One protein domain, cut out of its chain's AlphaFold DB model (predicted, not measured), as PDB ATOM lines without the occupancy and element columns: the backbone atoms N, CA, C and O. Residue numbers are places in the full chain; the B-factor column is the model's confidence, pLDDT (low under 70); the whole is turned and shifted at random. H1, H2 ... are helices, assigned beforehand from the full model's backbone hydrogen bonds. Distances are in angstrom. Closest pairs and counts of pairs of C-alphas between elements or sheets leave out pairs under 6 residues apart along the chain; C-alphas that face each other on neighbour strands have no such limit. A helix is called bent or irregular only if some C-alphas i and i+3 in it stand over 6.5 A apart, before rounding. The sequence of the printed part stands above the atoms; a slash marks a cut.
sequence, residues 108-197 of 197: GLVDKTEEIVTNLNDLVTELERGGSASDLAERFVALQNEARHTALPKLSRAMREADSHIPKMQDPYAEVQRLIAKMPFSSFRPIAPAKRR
ATOM      1  N   GLY A 108      68.556 219.509 236.133       83.38
ATOM      2  CA  GLY A 108      69.551 220.308 235.429       83.38
ATOM      3  C   GLY A 108      70.319 219.503 234.391       83.38
ATOM      4  O   GLY A 108      70.099 218.307 234.188       83.38
ATOM      5  N   LEU A 109      71.269 220.161 233.731       84.88
ATOM      6  CA  LEU A 109      72.221 219.493 232.849       84.88
ATOM      7  C   LEU A 109      73.011 218.396 233.577       84.88
ATOM      8  O   LEU A 109      73.200 217.330 232.999       84.88
ATOM      9  N   VAL A 110      73.436 218.647 234.820       85.25
ATOM     10  CA  VAL A 110      74.192 217.676 235.629       85.25
ATOM     11  C   VAL A 110      73.356 216.424 235.895       85.25
ATOM     12  O   VAL A 110      73.813 215.321 235.603       85.25
ATOM     13  N   ASP A 111      72.108 216.599 236.336       85.50
ATOM     14  CA  ASP A 111      71.199 215.480 236.616       85.50
ATOM     15  C   ASP A 111      70.953 214.634 235.356       85.50
ATOM     16  O   ASP A 111      70.995 213.411 235.405       85.50
ATOM     17  N   LYS A 112      70.776 215.279 234.194       84.50
ATOM     18  CA  LYS A 112      70.610 214.576 232.912       84.50
ATOM     19  C   LYS A 112      71.850 213.796 232.506       84.50
ATOM     20  O   LYS A 112      71.746 212.697 231.974       84.50
ATOM     21  N   THR A 113      73.036 214.365 232.718       85.12
ATOM     22  CA  THR A 113      74.276 213.638 232.429       85.12
ATOM     23  C   THR A 113      74.471 212.454 233.361       85.12
ATOM     24  O   THR A 113      74.913 211.403 232.906       85.12
ATOM     25  N   GLU A 114      74.107 212.596 234.634       87.44
ATOM     26  CA  GLU A 114      74.160 211.512 235.609       87.44
ATOM     27  C   GLU A 114      73.169 210.399 235.251       87.44
ATOM     28  O   GLU A 114      73.545 209.231 235.237       87.44
ATOM     29  N   GLU A 115      71.947 210.749 234.847       88.19
ATOM     30  CA  GLU A 115      70.943 209.794 234.373       88.19
ATOM     31  C   GLU A 115      71.430 209.001 233.148       88.19
ATOM     32  O   GLU A 115      71.320 207.777 233.125       88.19
ATOM     33  N   ILE A 116      72.041 209.665 232.157       87.75
ATOM     34  CA  ILE A 116      72.626 208.987 230.987       87.75
ATOM     35  C   ILE A 116      73.720 207.999 231.414       87.75
ATOM     36  O   ILE A 116      73.776 206.883 230.898       87.75
ATOM     37  N   VAL A 117      74.593 208.389 232.349       87.88
ATOM     38  CA  VAL A 117      75.675 207.524 232.844       87.88
ATOM     39  C   VAL A 117      75.116 206.327 233.612       87.88
ATOM     40  O   VAL A 117      75.550 205.200 233.377       87.88
ATOM     41  N   THR A 118      74.129 206.544 234.479       91.38
ATOM     42  CA  THR A 118      73.451 205.470 235.212       91.38
ATOM     43  C   THR A 118      72.771 204.501 234.252       91.38
ATOM     44  O   THR A 118      73.020 203.303 234.329       91.38
ATOM     45  N   ASN A 119      72.032 205.006 233.264       90.44
ATOM     46  CA  ASN A 119      71.380 204.175 232.254       90.44
ATOM     47  C   ASN A 119      72.385 203.357 231.423       90.44
ATOM     48  O   ASN A 119      72.100 202.218 231.054       90.44
ATOM     49  N   LEU A 120      73.571 203.905 231.135       88.44
ATOM     50  CA  LEU A 120      74.648 203.156 230.482       88.44
ATOM     51  C   LEU A 120      75.193 202.035 231.379       88.44
ATOM     52  O   LEU A 120      75.405 200.926 230.892       88.44
ATOM     53  N   ASN A 121      75.389 202.292 232.672       89.00
ATOM     54  CA  ASN A 121      75.825 201.266 233.626       89.00
ATOM     55  C   ASN A 121      74.764 200.170 233.814       89.00
ATOM     56  O   ASN A 121      75.097 198.985 233.894       89.00
ATOM     57  N   ASP A 122      73.487 200.548 233.827       90.00
ATOM     58  CA  ASP A 122      72.373 199.608 233.908       90.00
ATOM     59  C   ASP A 122      72.311 198.717 232.665       90.00
ATOM     60  O   ASP A 122      72.157 197.506 232.800       90.00
ATOM     61  N   LEU A 123      72.531 199.275 231.466       89.88
ATOM     62  CA  LEU A 123      72.636 198.495 230.227       89.88
ATOM     63  C   LEU A 123      73.781 197.478 230.271       89.88
ATOM     64  O   LEU A 123      73.602 196.344 229.830       89.88
ATOM     65  N   VAL A 124      74.947 197.863 230.803       87.81
ATOM     66  CA  VAL A 124      76.080 196.937 230.985       87.81
ATOM     67  C   VAL A 124      75.686 195.808 231.935       87.81
ATOM     68  O   VAL A 124      75.881 194.636 231.622       87.81
ATOM     69  N   THR A 125      75.048 196.148 233.053       90.19
ATOM     70  CA  THR A 125      74.593 195.167 234.043       90.19
ATOM     71  C   THR A 125      73.513 194.233 233.472       90.19
ATOM     72  O   THR A 125      73.467 193.044 233.783       90.19
ATOM     73  N   GLU A 126      72.618 194.747 232.631       90.75
ATOM     74  CA  GLU A 126      71.558 193.978 231.971       90.75
ATOM     75  C   GLU A 126      72.120 193.043 230.889       90.75
ATOM     76  O   GLU A 126      71.672 191.901 230.766       90.75
ATOM     77  N   LEU A 127      73.166 193.475 230.176       87.69
ATOM     78  CA  LEU A 127      73.921 192.629 229.255       87.69
ATOM     79  C   LEU A 127      74.603 191.466 229.990       87.69
ATOM     80  O   LEU A 127      74.504 190.320 229.554       87.69
ATOM     81  N   GLU A 128      75.238 191.737 231.134       89.75
ATOM     82  CA  GLU A 128      75.871 190.713 231.981       89.75
ATOM     83  C   GLU A 128      74.861 189.697 232.538       89.75
ATOM     84  O   GLU A 128      75.190 188.526 232.733       89.75
ATOM     85  N   ARG A 129      73.612 190.122 232.756       91.50
ATOM     86  CA  ARG A 129      72.506 189.262 233.212       91.50
ATOM     87  C   ARG A 129      71.829 188.469 232.089       91.50
ATOM     88  O   ARG A 129      70.904 187.712 232.373       91.50
ATOM     89  N   GLY A 130      72.291 188.601 230.845       88.00
ATOM     90  CA  GLY A 130      71.755 187.867 229.699       88.00
ATOM     91  C   GLY A 130      70.505 188.495 229.082       88.00
ATOM     92  O   GLY A 130      69.654 187.775 228.561       88.00
ATOM     93  N   GLY A 131      70.374 189.822 229.154       85.44
ATOM     94  CA  GLY A 131      69.319 190.566 228.471       85.44
ATOM     95  C   GLY A 131      69.349 190.409 226.944       85.44
ATOM     96  O   GLY A 131      70.342 189.992 226.343       85.44
ATOM     97  N   SER A 132      68.236 190.764 226.300       88.94
ATOM     98  CA  SER A 132      68.089 190.729 224.841       88.94
ATOM     99  C   SER A 132      69.061 191.702 224.162       88.94
ATOM    100  O   SER A 132      68.960 192.917 224.323       88.94
ATOM    101  N   ALA A 133      70.005 191.177 223.378       85.94
ATOM    102  CA  ALA A 133      71.048 191.987 222.746       85.94
ATOM    103  C   ALA A 133      70.501 193.017 221.738       85.94
ATOM    104  O   ALA A 133      71.084 194.093 221.603       85.94
ATOM    105  N   SER A 134      69.391 192.717 221.049       87.94
ATOM    106  CA  SER A 134      68.744 193.666 220.128       87.94
ATOM    107  C   SER A 134      68.192 194.876 220.875       87.94
ATOM    108  O   SER A 134      68.452 196.014 220.493       87.94
ATOM    109  N   ASP A 135      67.507 194.626 221.987       88.38
ATOM    110  CA  ASP A 135      66.798 195.660 222.741       88.38
ATOM    111  C   ASP A 135      67.802 196.560 223.478       88.38
ATOM    112  O   ASP A 135      67.646 197.781 223.544       88.38
ATOM    113  N   LEU A 136      68.897 195.967 223.971       89.81
ATOM    114  CA  LEU A 136      70.024 196.697 224.552       89.81
ATOM    115  C   LEU A 136      70.741 197.566 223.509       89.81
ATOM    116  O   LEU A 136      71.109 198.703 223.812       89.81
ATOM    117  N   ALA A 137      70.917 197.073 222.278       88.06
ATOM    118  CA  ALA A 137      71.542 197.838 221.201       88.06
ATOM    119  C   ALA A 137      70.690 199.048 220.783       88.06
ATOM    120  O   ALA A 137      71.228 200.144 220.616       88.06
ATOM    121  N   GLU A 138      69.369 198.889 220.671       91.00
ATOM    122  CA  GLU A 138      68.457 200.001 220.373       91.00
ATOM    123  C   GLU A 138      68.486 201.073 221.469       91.00
ATOM    124  O   GLU A 138      68.643 202.264 221.178       91.00
ATOM    125  N   ARG A 139      68.421 200.661 222.742       89.00
ATOM    126  CA  ARG A 139      68.520 201.579 223.890       89.00
ATOM    127  C   ARG A 139      69.872 202.285 223.948       89.00
ATOM    128  O   ARG A 139      69.921 203.486 224.212       89.00
ATOM    129  N   PHE A 140      70.962 201.581 223.648       91.38
ATOM    130  CA  PHE A 140      72.294 202.175 223.571       91.38
ATOM    131  C   PHE A 140      72.382 203.246 222.477       91.38
ATOM    132  O   PHE A 140      72.905 204.331 222.725       91.38
ATOM    133  N   VAL A 141      71.839 202.984 221.283       92.75
ATOM    134  CA  VAL A 141      71.806 203.969 220.188       92.75
ATOM    135  C   VAL A 141      70.980 205.196 220.581       92.75
ATOM    136  O   VAL A 141      71.401 206.325 220.315       92.75
ATOM    137  N   ALA A 142      69.845 205.007 221.259       90.56
ATOM    138  CA  ALA A 142      69.031 206.112 221.765       90.56
ATOM    139  C   ALA A 142      69.803 206.984 222.775       90.56
ATOM    140  O   ALA A 142      69.902 208.197 222.578       90.56
ATOM    141  N   LEU A 143      70.435 206.372 223.783       89.94
ATOM    142  CA  LEU A 143      71.267 207.067 224.777       89.94
ATOM    143  C   LEU A 143      72.478 207.758 224.145       89.94
ATOM    144  O   LEU A 143      72.827 208.881 224.507       89.94
ATOM    145  N   GLN A 144      73.118 207.120 223.165       89.56
ATOM    146  CA  GLN A 144      74.243 207.706 222.444       89.56
ATOM    147  C   GLN A 144      73.816 208.955 221.663       89.56
ATOM    148  O   GLN A 144      74.534 209.959 221.668       89.56
ATOM    149  N   ASN A 145      72.659 208.908 221.002       90.31
ATOM    150  CA  ASN A 145      72.103 210.056 220.291       90.31
ATOM    151  C   ASN A 145      71.736 211.180 221.262       90.31
ATOM    152  O   ASN A 145      72.067 212.340 221.008       90.31
ATOM    153  N   GLU A 146      71.127 210.848 222.399       87.94
ATOM    154  CA  GLU A 146      70.812 211.816 223.445       87.94
ATOM    155  C   GLU A 146      72.079 212.496 223.985       87.94
ATOM    156  O   GLU A 146      72.159 213.730 224.011       87.94
ATOM    157  N   ALA A 147      73.110 211.717 224.315       86.88
ATOM    158  CA  ALA A 147      74.389 212.232 224.784       86.88
ATOM    159  C   ALA A 147      75.055 213.150 223.745       86.88
ATOM    160  O   ALA A 147      75.490 214.255 224.076       86.88
ATOM    161  N   ARG A 148      75.103 212.726 222.474       88.19
ATOM    162  CA  ARG A 148      75.753 213.472 221.383       88.19
ATOM    163  C   ARG A 148      75.038 214.763 221.020       88.19
ATOM    164  O   ARG A 148      75.704 215.763 220.768       88.19
ATOM    165  N   HIS A 149      73.711 214.743 220.963       87.06
ATOM    166  CA  HIS A 149      72.947 215.870 220.435       87.06
ATOM    167  C   HIS A 149      72.441 216.825 221.514       87.06
ATOM    168  O   HIS A 149      72.169 217.983 221.203       87.06
ATOM    169  N   THR A 150      72.348 216.388 222.773       84.06
ATOM    170  CA  THR A 150      71.809 217.232 223.847       84.06
ATOM    171  C   THR A 150      72.812 217.479 224.967       84.06
ATOM    172  O   THR A 150      73.133 218.638 225.236       84.06
ATOM    173  N   ALA A 151      73.347 216.428 225.590       83.31
ATOM    174  CA  ALA A 151      74.150 216.562 226.801       83.31
ATOM    175  C   ALA A 151      75.541 217.154 226.523       83.31
ATOM    176  O   ALA A 151      75.897 218.183 227.097       83.31
ATOM    177  N   LEU A 152      76.304 216.569 225.591       85.69
ATOM    178  CA  LEU A 152      77.666 217.008 225.269       85.69
ATOM    179  C   LEU A 152      77.728 218.450 224.735       85.69
ATOM    180  O   LEU A 152      78.570 219.214 225.215       85.69
ATOM    181  N   PRO A 153      76.852 218.895 223.810       87.81
ATOM    182  CA  PRO A 153      76.869 220.279 223.347       87.81
ATOM    183  C   PRO A 153      76.586 221.269 224.477       87.81
ATOM    184  O   PRO A 153      77.295 222.268 224.605       87.81
ATOM    185  N   LYS A 154      75.600 220.975 225.333       86.06
ATOM    186  CA  LYS A 154      75.263 221.825 226.481       86.06
ATOM    187  C   LYS A 154      76.391 221.868 227.506       86.06
ATOM    188  O   LYS A 154      76.734 222.953 227.965       86.06
ATOM    189  N   LEU A 155      77.025 220.733 227.790       85.69
ATOM    190  CA  LEU A 155      78.138 220.651 228.733       85.69
ATOM    191  C   LEU A 155      79.370 221.386 228.200       85.69
ATOM    192  O   LEU A 155      79.960 222.190 228.912       85.69
ATOM    193  N   SER A 156      79.681 221.241 226.909       84.81
ATOM    194  CA  SER A 156      80.761 221.999 226.259       84.81
ATOM    195  C   SER A 156      80.535 223.514 226.288       84.81
ATOM    196  O   SER A 156      81.484 224.297 226.334       84.81
ATOM    197  N   ARG A 157      79.274 223.952 226.212       86.75
ATOM    198  CA  ARG A 157      78.912 225.364 226.321       86.75
ATOM    199  C   ARG A 157      79.055 225.834 227.765       86.75
ATOM    200  O   ARG A 157      79.676 226.866 227.987       86.75
ATOM    201  N   ALA A 158      78.556 225.052 228.720       84.69
ATOM    202  CA  ALA A 158      78.660 225.356 230.140       84.69
ATOM    203  C   ALA A 158      80.114 225.443 230.614       84.69
ATOM    204  O   ALA A 158      80.460 226.387 231.314       84.69
ATOM    205  N   MET A 159      80.984 224.535 230.163       85.44
ATOM    206  CA  MET A 159      82.419 224.590 230.454       85.44
ATOM    207  C   MET A 159      83.067 225.857 229.894       85.44
ATOM    208  O   MET A 159      83.770 226.544 230.620       85.44
ATOM    209  N   ARG A 160      82.777 226.229 228.639       86.81
ATOM    210  CA  ARG A 160      83.310 227.466 228.041       86.81
ATOM    211  C   ARG A 160      82.864 228.721 228.787       86.81
ATOM    212  O   ARG A 160      83.656 229.642 228.971       86.81
ATOM    213  N   GLU A 161      81.597 228.773 229.189       83.44
ATOM    214  CA  GLU A 161      81.076 229.886 229.984       83.44
ATOM    215  C   GLU A 161      81.753 229.901 231.368       83.44
ATOM    216  O   GLU A 161      82.291 230.937 231.763       83.44
ATOM    217  N   ALA A 162      81.873 228.756 232.048       81.81
ATOM    218  CA  ALA A 162      82.579 228.632 233.326       81.81
ATOM    219  C   ALA A 162      84.057 229.060 233.239       81.81
ATOM    220  O   ALA A 162      84.498 229.875 234.049       81.81
ATOM    221  N   ASP A 163      84.795 228.610 232.221       84.25
ATOM    222  CA  ASP A 163      86.195 228.988 231.977       84.25
ATOM    223  C   ASP A 163      86.362 230.500 231.799       84.25
ATOM    224  O   ASP A 163      87.382 231.072 232.184       84.25
ATOM    225  N   SER A 164      85.346 231.178 231.256       80.44
ATOM    226  CA  SER A 164      85.347 232.637 231.128       80.44
ATOM    227  C   SER A 164      85.068 233.366 232.451       80.44
ATOM    228  O   SER A 164      85.527 234.496 232.643       80.44
ATOM    229  N   HIS A 165      84.342 232.730 233.376       78.81
ATOM    230  CA  HIS A 165      83.960 233.301 234.669       78.81
ATOM    231  C   HIS A 165      85.003 233.054 235.763       78.81
ATOM    232  O   HIS A 165      85.253 233.951 236.568       78.81
ATOM    233  N   ILE A 166      85.665 231.892 235.771       80.69
ATOM    234  CA  ILE A 166      86.704 231.533 236.750       80.69
ATOM    235  C   ILE A 166      87.768 232.634 236.934       80.69
ATOM    236  O   ILE A 166      87.985 233.044 238.077       80.69
ATOM    237  N   PRO A 167      88.416 233.175 235.880       78.75
ATOM    238  CA  PRO A 167      89.430 234.212 236.062       78.75
ATOM    239  C   PRO A 167      88.842 235.520 236.612       78.75
ATOM    240  O   PRO A 167      89.513 236.214 237.371       78.75
ATOM    241  N   LYS A 168      87.581 235.835 236.286       78.50
ATOM    242  CA  LYS A 168      86.879 237.024 236.797       78.50
ATOM    243  C   LYS A 168      86.511 236.887 238.273       78.50
ATOM    244  O   LYS A 168      86.532 237.868 238.999       78.50
ATOM    245  N   MET A 169      86.210 235.673 238.732       75.38
ATOM    246  CA  MET A 169      85.972 235.396 240.152       75.38
ATOM    247  C   MET A 169      87.264 235.381 240.973       75.38
ATOM    248  O   MET A 169      87.249 235.749 242.145       75.38
ATOM    249  N   GLN A 170      88.380 234.946 240.380       81.31
ATOM    250  CA  GLN A 170      89.680 234.918 241.056       81.31
ATOM    251  C   GLN A 170      90.239 236.317 241.325       81.31
ATOM    252  O   GLN A 170      90.909 236.509 242.339       81.31
ATOM    253  N   ASP A 171      89.962 237.279 240.442       79.50
ATOM    254  CA  ASP A 171      90.303 238.685 240.645       79.50
ATOM    255  C   ASP A 171      89.173 239.597 240.128       79.50
ATOM    256  O   ASP A 171      89.226 240.080 238.991       79.50
ATOM    257  N   PRO A 172      88.136 239.847 240.952       73.38
ATOM    258  CA  PRO A 172      86.982 240.651 240.546       73.38
ATOM    259  C   PRO A 172      87.345 242.120 240.307       73.38
ATOM    260  O   PRO A 172      86.623 242.837 239.616       73.38
ATOM    261  N   TYR A 173      88.474 242.578 240.851       75.81
ATOM    262  CA  TYR A 173      88.900 243.966 240.741       75.81
ATOM    263  C   TYR A 173      89.843 244.196 239.558       75.81
ATOM    264  O   TYR A 173      89.903 245.322 239.072       75.81
ATOM    265  N   ALA A 174      90.539 243.178 239.043       78.31
ATOM    266  CA  ALA A 174      91.477 243.330 237.926       78.31
ATOM    267  C   ALA A 174      90.857 243.983 236.684       78.31
ATOM    268  O   ALA A 174      91.500 244.800 236.019       78.31
ATOM    269  N   GLU A 175      89.622 243.623 236.339       74.44
ATOM    270  CA  GLU A 175      88.964 244.148 235.141       74.44
ATOM    271  C   GLU A 175      88.565 245.621 235.323       74.44
ATOM    272  O   GLU A 175      88.839 246.447 234.448       74.44
ATOM    273  N   VAL A 176      88.064 245.979 236.510       75.69
ATOM    274  CA  VAL A 176      87.779 247.368 236.907       75.69
ATOM    275  C   VAL A 176      89.063 248.199 236.937       75.69
ATOM    276  O   VAL A 176      89.115 249.297 236.389       75.69
ATOM    277  N   GLN A 177      90.141 247.652 237.493       80.25
ATOM    278  CA  GLN A 177      91.455 248.291 237.524       80.25
ATOM    279  C   GLN A 177      91.997 248.571 236.115       80.25
ATOM    280  O   GLN A 177      92.532 249.651 235.861       80.25
ATOM    281  N   ARG A 178      91.828 247.634 235.171       80.75
ATOM    282  CA  ARG A 178      92.193 247.835 233.756       80.75
ATOM    283  C   ARG A 178      91.327 248.889 233.077       80.75
ATOM    284  O   ARG A 178      91.844 249.629 232.244       80.75
ATOM    285  N   LEU A 179      90.036 248.939 233.394       79.44
ATOM    286  CA  LEU A 179      89.122 249.938 232.847       79.44
ATOM    287  C   LEU A 179      89.506 251.341 233.325       79.44
ATOM    288  O   LEU A 179      89.696 252.237 232.505       79.44
ATOM    289  N   ILE A 180      89.715 251.505 234.634       78.19
ATOM    290  CA  ILE A 180      90.127 252.774 235.239       78.19
ATOM    291  C   ILE A 180      91.473 253.228 234.669       78.19
ATOM    292  O   ILE A 180      91.634 254.405 234.364       78.19
ATOM    293  N   ALA A 181      92.426 252.318 234.453       79.88
ATOM    294  CA  ALA A 181      93.723 252.652 233.860       79.88
ATOM    295  C   ALA A 181      93.648 253.121 232.391       79.88
ATOM    296  O   ALA A 181      94.568 253.781 231.920       79.88
ATOM    297  N   LYS A 182      92.578 252.792 231.652       81.19
ATOM    298  CA  LYS A 182      92.387 253.219 230.253       81.19
ATOM    299  C   LYS A 182      91.732 254.598 230.113       81.19
ATOM    300  O   LYS A 182      91.646 255.103 228.997       81.19
ATOM    301  N   MET A 183      91.248 255.196 231.202       81.94
ATOM    302  CA  MET A 183      90.590 256.502 231.141       81.94
ATOM    303  C   MET A 183      91.604 257.639 230.913       81.94
ATOM    304  O   MET A 183      92.687 257.614 231.499       81.94
ATOM    305  N   PRO A 184      91.257 258.668 230.112       72.62
ATOM    306  CA  PRO A 184      92.200 259.681 229.616       72.62
ATOM    307  C   PRO A 184      92.872 260.544 230.699       72.62
ATOM    308  O   PRO A 184      93.916 261.133 230.434       72.62
ATOM    309  N   PHE A 185      92.319 260.599 231.916       73.88
ATOM    310  CA  PHE A 185      92.860 261.378 233.044       73.88
ATOM    311  C   PHE A 185      93.195 260.526 234.275       73.88
ATOM    312  O   PHE A 185      93.343 261.044 235.381       73.88
ATOM    313  N   SER A 186      93.288 259.209 234.112       67.00
ATOM    314  CA  SER A 186      93.555 258.309 235.227       67.00
ATOM    315  C   SER A 186      95.041 258.263 235.571       67.00
ATOM    316  O   SER A 186      95.873 257.897 234.744       67.00
ATOM    317  N   SER A 187      95.385 258.585 236.821       75.00
ATOM    318  CA  SER A 187      96.717 258.341 237.399       75.00
ATOM    319  C   SER A 187      96.835 256.952 238.042       75.00
ATOM    320  O   SER A 187      97.872 256.615 238.623       75.00
ATOM    321  N   PHE A 188      95.775 256.142 237.953       74.00
ATOM    322  CA  PHE A 188      95.694 254.840 238.593       74.00
ATOM    323  C   PHE A 188      96.674 253.849 237.961       74.00
ATOM    324  O   PHE A 188      96.684 253.633 236.747       74.00
ATOM    325  N   ARG A 189      97.481 253.199 238.803       74.94
ATOM    326  CA  ARG A 189      98.372 252.109 238.403       74.94
ATOM    327  C   ARG A 189      97.758 250.789 238.874       74.94
ATOM    328  O   ARG A 189      97.592 250.636 240.083       74.94
ATOM    329  N   PRO A 190      97.429 249.851 237.966       72.38
ATOM    330  CA  PRO A 190      96.880 248.555 238.345       72.38
ATOM    331  C   PRO A 190      97.782 247.849 239.352       72.38
ATOM    332  O   PRO A 190      99.004 247.810 239.181       72.38
ATOM    333  N   ILE A 191      97.179 247.276 240.390       74.75
ATOM    334  CA  ILE A 191      97.898 246.444 241.348       74.75
ATOM    335  C   ILE A 191      98.173 245.123 240.632       74.75
ATOM    336  O   ILE A 191      97.257 244.480 240.124       74.75
ATOM    337  N   ALA A 192      99.445 244.731 240.528       65.19
ATOM    338  CA  ALA A 192      99.780 243.448 239.926       65.19
ATOM    339  C   ALA A 192      99.139 242.325 240.761       65.19
ATOM    340  O   ALA A 192      99.286 242.347 241.988       65.19
ATOM    341  N   PRO A 193      98.457 241.347 240.135       60.91
ATOM    342  CA  PRO A 193      97.900 240.229 240.879       60.91
ATOM    343  C   PRO A 193      99.044 239.542 241.623       60.91
ATOM    344  O   PRO A 193     100.103 239.271 241.043       60.91
ATOM    345  N   ALA A 194      98.858 239.309 242.923       58.44
ATOM    346  CA  ALA A 194      99.858 238.640 243.738       58.44
ATOM    347  C   ALA A 194     100.202 237.298 243.075       58.44
ATOM    348  O   ALA A 194      99.326 236.450 242.892       58.44
ATOM    349  N   LYS A 195     101.468 237.113 242.670       51.78
ATOM    350  CA  LYS A 195     101.944 235.830 242.140       51.78
ATOM    351  C   LYS A 195     101.671 234.770 243.204       51.78
ATOM    352  O   LYS A 195     102.320 234.775 244.249       51.78
ATOM    353  N   ARG A 196     100.702 233.890 242.945       56.12
ATOM    354  CA  ARG A 196     100.486 232.700 243.768       56.12
ATOM    355  C   ARG A 196     101.778 231.875 243.734       56.12
ATOM    356  O   ARG A 196     102.288 231.594 242.650       56.12
ATOM    357  N   ARG A 197     102.332 231.605 244.916       43.19
ATOM    358  CA  ARG A 197     103.342 230.562 245.129       43.19
ATOM    359  C   ARG A 197     102.666 229.201 245.119       43.19
ATOM    360  O   ARG A 197     101.494 229.151 245.554       43.19
TER     361      ARG A 197
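Overview. This is residues 108 to 197 of the 197 residues of an uncharacterized protein of Microbacterium sp. UCD-TDU (UniProt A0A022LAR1). A helical hairpin, H1 and the first arm of bent H2, makes one end of a long rod; H2's second arm runs on to small H3, where an unnamed tail, residues 182 to 197, folds back. Printed are 90 residues with named helices H1, H2, H3 in order and no named strand: all helix. The whole is extended, radius of gyration of the C-alphas 23.9 A, spans 75 by 29 by 16 A.

Along the chain. Find C-alpha 109 at (72.221, 219.493, 232.849); H1 runs 29.0 A from there to 128. H2, residues 133 to 170, was assigned as one helix by its hydrogen bonds but is bent, C-alphas 149 and 152 being 6.9 A apart: H2a, 133 to 149, spans 24.1 A and H2b, 152 to 170, 26.7 A. H2b is irregular, with C-alphas 164 and 167 6.6 A apart. H3, residues 174 to 181, ends at C-alpha 181 (93.723, 252.652, 233.860).

Arrangement. Look at Leu 123 and Leu 136, the closest C-alphas of hairpin H1 and H2a, 6.5 A apart: these touch, opposite ways at a shallow tilt of 19 degrees. H2b and H3 are close but not clearly touching, nearest at C-alphas 168 and 175, 7.6 A. Every O i to N i+4 pair is within hydrogen-bond range in H1, H2a and H3, and 13 of 15 in H2b.

Size, cuts and confidence. The printed part has no cut, and both links are tight. Residue 186 and residues 192 to 197 have pLDDT under 70.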